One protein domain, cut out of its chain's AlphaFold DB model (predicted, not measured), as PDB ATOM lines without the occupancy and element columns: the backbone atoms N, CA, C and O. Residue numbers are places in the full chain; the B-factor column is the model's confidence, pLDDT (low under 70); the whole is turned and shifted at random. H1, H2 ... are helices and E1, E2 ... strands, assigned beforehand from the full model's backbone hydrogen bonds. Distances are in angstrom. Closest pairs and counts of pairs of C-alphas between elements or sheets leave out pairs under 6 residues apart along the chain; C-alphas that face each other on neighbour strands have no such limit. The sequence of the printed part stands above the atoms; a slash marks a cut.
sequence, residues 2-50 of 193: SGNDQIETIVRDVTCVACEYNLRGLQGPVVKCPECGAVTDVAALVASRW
ATOM      1  N   SER A   2       4.019  24.475  11.845       66.81
ATOM      2  CA  SER A   2       4.274  24.559  13.278       66.81
ATOM      3  C   SER A   2       5.491  25.466  13.535       66.81
ATOM      4  O   SER A   2       6.298  25.711  12.634       66.81
ATOM      5  N   GLY A   3       5.630  25.996  14.754       65.62
ATOM      6  CA  GLY A   3       6.819  26.770  15.136       65.62
ATOM      7  C   GLY A   3       8.121  25.967  15.028       65.62
ATOM      8  O   GLY A   3       9.162  26.522  14.678       65.62
ATOM      9  N   ASN A   4       8.041  24.650  15.235       70.19
ATOM     10  CA  ASN A   4       9.173  23.740  15.081       70.19
ATOM     11  C   ASN A   4       9.594  23.613  13.611       70.19
ATOM     12  O   ASN A   4      10.784  23.705  13.330       70.19
ATOM     13  N   ASP A   5       8.645  23.525  12.669       75.38
ATOM     14  CA  ASP A   5       8.953  23.429  11.230       75.38
ATOM     15  C   ASP A   5       9.724  24.669  10.738       75.38
ATOM     16  O   ASP A   5      10.645  24.575   9.924       75.38
ATOM     17  N   GLN A   6       9.359  25.855  11.243       74.06
ATOM     18  CA  GLN A   6      10.054  27.104  10.915       74.06
ATOM     19  C   GLN A   6      11.485  27.113  11.452       74.06
ATOM     20  O   GLN A   6      12.396  27.547  10.754       74.06
ATOM     21  N   ILE A   7      11.702  26.615  12.668       74.12
ATOM     22  CA  ILE A   7      13.040  26.561  13.264       74.12
ATOM     23  C   ILE A   7      13.903  25.525  12.574       74.12
ATOM     24  O   ILE A   7      15.051  25.824  12.275       74.12
ATOM     25  N   GLU A   8      13.362  24.353  12.251       77.44
ATOM     26  CA  GLU A   8      14.088  23.359  11.462       77.44
ATOM     27  C   GLU A   8      14.517  23.917  10.107       77.44
ATOM     28  O   GLU A   8      15.635  23.659   9.669       77.44
ATOM     29  N   THR A   9      13.664  24.722   9.469       79.94
ATOM     30  CA  THR A   9      14.017  25.411   8.221       79.94
ATOM     31  C   THR A   9      15.160  26.399   8.455       79.94
ATOM     32  O   THR A   9      16.188  26.314   7.792       79.94
ATOM     33  N   ILE A  10      15.049  27.275   9.461       78.94
ATOM     34  CA  ILE A  10      16.091  28.271   9.758       78.94
ATOM     35  C   ILE A  10      17.423  27.597  10.123       78.94
ATOM     36  O   ILE A  10      18.467  28.057   9.673       78.94
ATOM     37  N   VAL A  11      17.398  26.510  10.902       80.12
ATOM     38  CA  VAL A  11      18.585  25.738  11.316       80.12
ATOM     39  C   VAL A  11      19.267  25.061  10.122       80.12
ATOM     40  O   VAL A  11      20.493  24.957  10.107       80.12
ATOM     41  N   ARG A  12      18.509  24.616   9.110       80.94
ATOM     42  CA  ARG A  12      19.068  24.004   7.887       80.94
ATOM     43  C   ARG A  12      19.860  24.989   7.027       80.94
ATOM     44  O   ARG A  12      20.783  24.556   6.338       80.94
ATOM     45  N   ASP A  13      19.521  26.272   7.113       83.56
ATOM     46  CA  ASP A  13      20.082  27.334   6.275       83.56
ATOM     47  C   ASP A  13      21.078  28.232   7.037       83.56
ATOM     48  O   ASP A  13      21.411  29.336   6.593       83.56
ATOM     49  N   VAL A  14      21.561  27.804   8.212       85.81
ATOM     50  CA  VAL A  14      22.596  28.545   8.950       85.81
ATOM     51  C   VAL A  14      23.950  28.329   8.293       85.81
ATOM     52  O   VAL A  14      24.452  27.212   8.204       85.81
ATOM     53  N   THR A  15      24.575  29.429   7.899       90.38
ATOM     54  CA  THR A  15      25.905  29.453   7.295       90.38
ATOM     55  C   THR A  15      26.908  30.130   8.224       90.38
ATOM     56  O   THR A  15      26.559  31.000   9.026       90.38
ATOM     57  N   CYS A  16      28.167  29.710   8.131       89.12
ATOM     58  CA  CYS A  16      29.288  30.348   8.804       89.12
ATOM     59  C   CYS A  16      29.453  31.780   8.282       89.12
ATOM     60  O   CYS A  16      29.516  31.997   7.077       89.12
ATOM     61  N   VAL A  17      29.581  32.758   9.179       88.25
ATOM     62  CA  VAL A  17      29.724  34.176   8.795       88.25
ATOM     63  C   VAL A  17      31.066  34.452   8.096       88.25
ATOM     64  O   VAL A  17      31.181  35.417   7.354       88.25
ATOM     65  N   ALA A  18      32.080  33.609   8.323       91.06
ATOM     66  CA  ALA A  18      33.426  33.810   7.786       91.06
ATOM     67  C   ALA A  18      33.655  33.168   6.407       91.06
ATOM     68  O   ALA A  18      34.391  33.724   5.600       91.06
ATOM     69  N   CYS A  19      33.073  31.994   6.147       92.69
ATOM     70  CA  CYS A  19      33.330  31.228   4.919       92.69
ATOM     71  C   CYS A  19      32.066  30.686   4.240       92.69
ATOM     72  O   CYS A  19      32.170  29.848   3.352       92.69
ATOM     73  N   GLU A  20      30.881  31.093   4.703       92.25
ATOM     74  CA  GLU A  20      29.568  30.684   4.181       92.25
ATOM     75  C   GLU A  20      29.274  29.173   4.218       92.25
ATOM     76  O   GLU A  20      28.208  28.735   3.787       92.25
ATOM     77  N   TYR A  21      30.158  28.368   4.818       89.94
ATOM     78  CA  TYR A  21      29.948  26.935   4.995       89.94
ATOM     79  C   TYR A  21      28.656  26.646   5.770       89.94
ATOM     80  O   TYR A  21      28.388  27.270   6.800       89.94
ATOM     81  N   ASN A  22      27.861  25.682   5.301       90.44
ATOM     82  CA  ASN A  22      26.600  25.318   5.940       90.44
ATOM     83  C   ASN A  22      26.853  24.569   7.264       90.44
ATOM     84  O   ASN A  22      27.419  23.479   7.282       90.44
ATOM     85  N   LEU A  23      26.398  25.146   8.380       87.50
ATOM     86  CA  LEU A  23      26.585  24.622   9.738       87.50
ATOM     87  C   LEU A  23      25.509  23.599  10.153       87.50
ATOM     88  O   LEU A  23      25.437  23.207  11.322       87.50
ATOM     89  N   ARG A  24      24.660  23.155   9.220       84.75
ATOM     90  CA  ARG A  24      23.593  22.180   9.459       84.75
ATOM     91  C   ARG A  24      24.130  20.898  10.098       84.75
ATOM     92  O   ARG A  24      25.086  20.293   9.629       84.75
ATOM     93  N   GLY A  25      23.421  20.430  11.125       77.00
ATOM     94  CA  GLY A  25      23.685  19.144  11.778       77.00
ATOM     95  C   GLY A  25      24.784  19.179  12.841       77.00
ATOM     96  O   GLY A  25      24.951  18.189  13.550       77.00
ATOM     97  N   LEU A  26      25.490  20.303  13.009       81.69
ATOM     98  CA  LEU A  26      26.409  20.484  14.129       81.69
ATOM     99  C   LEU A  26      25.623  20.635  15.437       81.69
ATOM    100  O   LEU A  26      24.623  21.350  15.506       81.69
ATOM    101  N   GLN A  27      26.072  19.932  16.477       75.00
ATOM    102  CA  GLN A  27      25.414  19.935  17.779       75.00
ATOM    103  C   GLN A  27      25.945  21.063  18.666       75.00
ATOM    104  O   GLN A  27      27.154  21.233  18.817       75.00
ATOM    105  N   GLY A  28      25.022  21.775  19.310       76.69
ATOM    106  CA  GLY A  28      25.320  22.792  20.314       76.69
ATOM    107  C   GLY A  28      24.982  24.222  19.871       76.69
ATOM    108  O   GLY A  28      24.849  24.499  18.682       76.69
ATOM    109  N   PRO A  29      24.829  25.151  20.833       81.69
ATOM    110  CA  PRO A  29      24.480  26.545  20.550       81.69
ATOM    111  C   PRO A  29      25.638  27.329  19.923       81.69
ATOM    112  O   PRO A  29      25.407  28.258  19.156       81.69
ATOM    113  N   VAL A  30      26.876  26.941  20.236       89.12
ATOM    114  CA  VAL A  30      28.108  27.527  19.707       89.12
ATOM    115  C   VAL A  30      28.908  26.405  19.063       89.12
ATOM    116  O   VAL A  30      29.225  25.418  19.725       89.12
ATOM    117  N   VAL A  31      29.221  26.549  17.778       89.31
ATOM    118  CA  VAL A  31      29.903  25.521  16.986       89.31
ATOM    119  C   VAL A  31      31.172  26.092  16.367       89.31
ATOM    120  O   VAL A  31      31.239  27.270  16.016       89.31
ATOM    121  N   LYS A  32      32.195  25.250  16.221       92.25
ATOM    122  CA  LYS A  32      33.391  25.588  15.453       92.25
ATOM    123  C   LYS A  32      33.178  25.141  14.010       92.25
ATOM    124  O   LYS A  32      32.857  23.979  13.775       92.25
ATOM    125  N   CYS A  33      33.346  26.052  13.057       92.31
ATOM    126  CA  CYS A  33      33.251  25.740  11.638       92.31
ATOM    127  C   CYS A  33      34.352  24.736  11.253       92.31
ATOM    128  O   CYS A  33      35.521  25.014  11.533       92.31
ATOM    129  N   PRO A  34      34.022  23.605  10.603       91.56
ATOM    130  CA  PRO A  34      35.017  22.610  10.210       91.56
ATOM    131  C   PRO A  34      35.952  23.120   9.103       91.56
ATOM    132  O   PRO A  34      37.127  22.782   9.123       91.56
ATOM    133  N   GLU A  35      35.459  23.980   8.205       93.69
ATOM    134  CA  GLU A  35      36.253  24.524   7.091       93.69
ATOM    135  C   GLU A  35      37.269  25.589   7.531       93.69
ATOM    136  O   GLU A  35      38.468  25.447   7.324       93.69
ATOM    137  N   CYS A  36      36.804  26.678   8.153       93.94
ATOM    138  CA  CYS A  36      37.662  27.828   8.466       93.94
ATOM    139  C   CYS A  36      38.070  27.925   9.944       93.94
ATOM    140  O   CYS A  36      38.767  28.857  10.336       93.94
ATOM    141  N   GLY A  37      37.585  27.021  10.801       92.44
ATOM    142  CA  GLY A  37      37.878  27.019  12.236       92.44
ATOM    143  C   GLY A  37      37.230  28.149  13.049       92.44
ATOM    144  O   GLY A  37      37.442  28.197  14.263       92.44
ATOM    145  N   ALA A  38      36.446  29.036  12.429       93.25
ATOM    146  CA  ALA A  38      35.771  30.135  13.119       93.25
ATOM    147  C   ALA A  38      34.714  29.618  14.105       93.25
ATOM    148  O   ALA A  38      33.987  28.666  13.819       93.25
ATOM    149  N   VAL A  39      34.604  30.260  15.266       92.31
ATOM    150  CA  VAL A  39      33.589  29.937  16.276       92.31
ATOM    151  C   VAL A  39      32.336  30.763  15.999       92.31
ATOM    152  O   VAL A  39      32.409  31.985  15.914       92.31
ATOM    153  N   THR A  40      31.195  30.095  15.845       89.44
ATOM    154  CA  THR A  40      29.918  30.711  15.469       89.44
ATOM    155  C   THR A  40      28.833  30.378  16.490       89.44
ATOM    156  O   THR A  40      28.617  29.210  16.811       89.44
ATOM    157  N   ASP A  41      28.123  31.399  16.975       89.19
ATOM    158  CA  ASP A  41      26.928  31.236  17.810       89.19
ATOM    159  C   ASP A  41      25.697  30.993  16.920       89.19
ATOM    160  O   ASP A  41      25.058  31.916  16.405       89.19
ATOM    161  N   VAL A  42      25.394  29.713  16.701       86.06
ATOM    162  CA  VAL A  42      24.250  29.251  15.902       86.06
ATOM    163  C   VAL A  42      22.945  29.675  16.562       86.06
ATOM    164  O   VAL A  42      22.020  30.099  15.873       86.06
ATOM    165  N   ALA A  43      22.868  29.613  17.893       83.19
ATOM    166  CA  ALA A  43      21.670  29.992  18.629       83.19
ATOM    167  C   ALA A  43      21.331  31.478  18.428       83.19
ATOM    168  O   ALA A  43      20.174  31.812  18.154       83.19
ATOM    169  N   ALA A  44      22.331  32.362  18.484       83.31
ATOM    170  CA  ALA A  44      22.168  33.787  18.214       83.31
ATOM    171  C   ALA A  44      21.800  34.071  16.748       83.31
ATOM    172  O   ALA A  44      20.923  34.900  16.488       83.31
ATOM    173  N   LEU A  45      22.406  33.364  15.786       84.38
ATOM    174  CA  LEU A  45      22.081  33.507  14.362       84.38
ATOM    175  C   LEU A  45      20.646  33.076  14.054       84.38
ATOM    176  O   LEU A  45      19.896  33.843  13.445       84.38
ATOM    177  N   VAL A  46      20.228  31.897  14.517       84.06
ATOM    178  CA  VAL A  46      18.857  31.400  14.323       84.06
ATOM    179  C   VAL A  46      17.854  32.328  15.007       84.06
ATOM    180  O   VAL A  46      16.848  32.694  14.401       84.06
ATOM    181  N   ALA A  47      18.157  32.795  16.223       81.88
ATOM    182  CA  ALA A  47      17.339  33.788  16.907       81.88
ATOM    183  C   ALA A  47      17.230  35.090  16.092       81.88
ATOM    184  O   ALA A  47      16.135  35.611  15.908       81.88
ATOM    185  N   SER A  48      18.325  35.612  15.537       83.00
ATOM    186  CA  SER A  48      18.291  36.848  14.739       83.00
ATOM    187  C   SER A  48      17.404  36.736  13.488       83.00
ATOM    188  O   SER A  48      16.719  37.701  13.141       83.00
ATOM    189  N   ARG A  49      17.360  35.545  12.873       83.31
ATOM    190  CA  ARG A  49      16.566  35.225  11.677       83.31
ATOM    191  C   ARG A  49      15.108  34.877  11.984       83.31
ATOM    192  O   ARG A  49      14.304  34.744  11.064       83.31
ATOM    193  N   TRP A  50      14.732  34.756  13.256       81.69
ATOM    194  CA  TRP A  50      13.345  34.530  13.637       81.69
ATOM    195  C   TRP A  50      12.483  35.767  13.351       81.69
ATOM    196  O   TRP A  50      12.616  36.807  14.003       81.69
TER     197      TRP A  50
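What this domain is: This is residues 2 to 50 of the 193 residues of an uncharacterized protein of Phycisphaeraceae bacterium (UniProt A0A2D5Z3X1). The domain is a short rod: helix H1 makes one end, and a two-strand hairpin, E1 and E2, lies toward the other end together with a long loop, residues 13 to 29, that runs out from H1 and folds back before E1. From the hairpin the chain passes straight into H2, which comes back toward H1 and packs on it at a steep angle. The printed part has 49 residues, with two named helices and two named strands in the order H1, E1, E2, H2; the sheet, E1 - E2, is antiparallel. The class is mixed, helices and strands, with 24 residues, under half, in named elements. The whole is compact, with a radius of gyration of the C-alphas of 10.4 A, and the C-alphas span 34 by 16 by 15 A.

How they stand to each other: H1, residues 3 to 12, comes first, and H2, residues 42 to 49, touches it, with 4 pairs of C-alphas within 8 A. Their closest C-alphas, those of Ile 10 and Val 46, are 6.2 A apart. The two helices run opposite ways at a steep tilt of 66 degrees. E1, residues 30 to 32, and E2, residues 39 to 41, form a hairpin of antiparallel strands, with 154 degrees between their directions. The C-alphas of Val 30 and Asp 41 face each other at 4.3 A. N 31 and O 40, at 2.9 A, and N 40 and O 31, at 2.8 A, are within hydrogen-bond range. The closest C-alphas of E1 and H2, those of Val 30 and Val 42, are 5.7 A apart. H1 and E2 are apart. In H1 and H2 every O i to N i+4 pair is within hydrogen-bond range.

Where its parts are: H1 runs from C-alpha 3 at (6.819, 26.770, 15.136) to C-alpha 12 at (19.068, 24.004, 7.887), 14.5 A. E1, residues 30 to 32, begins at C-alpha 30 at (28.108, 27.527, 19.707). E2 covers residues 39 to 41. H2, residues 42 to 49, measures 10.6 A and ends at C-alpha 49 at (16.566, 35.225, 11.677).

The domain as a whole: The two C-alphas farthest apart, those of Ser 2 and Cys 36, are 33.9 A from each other. The printed part has no cut. The link from H1 to E1, with 17 residues, is long; that from E1 to E2, with 6, is short, and that from E2 to H2 is tight. The mean pLDDT of the printed part is 84.3, and residues 2 to 3 are under 70.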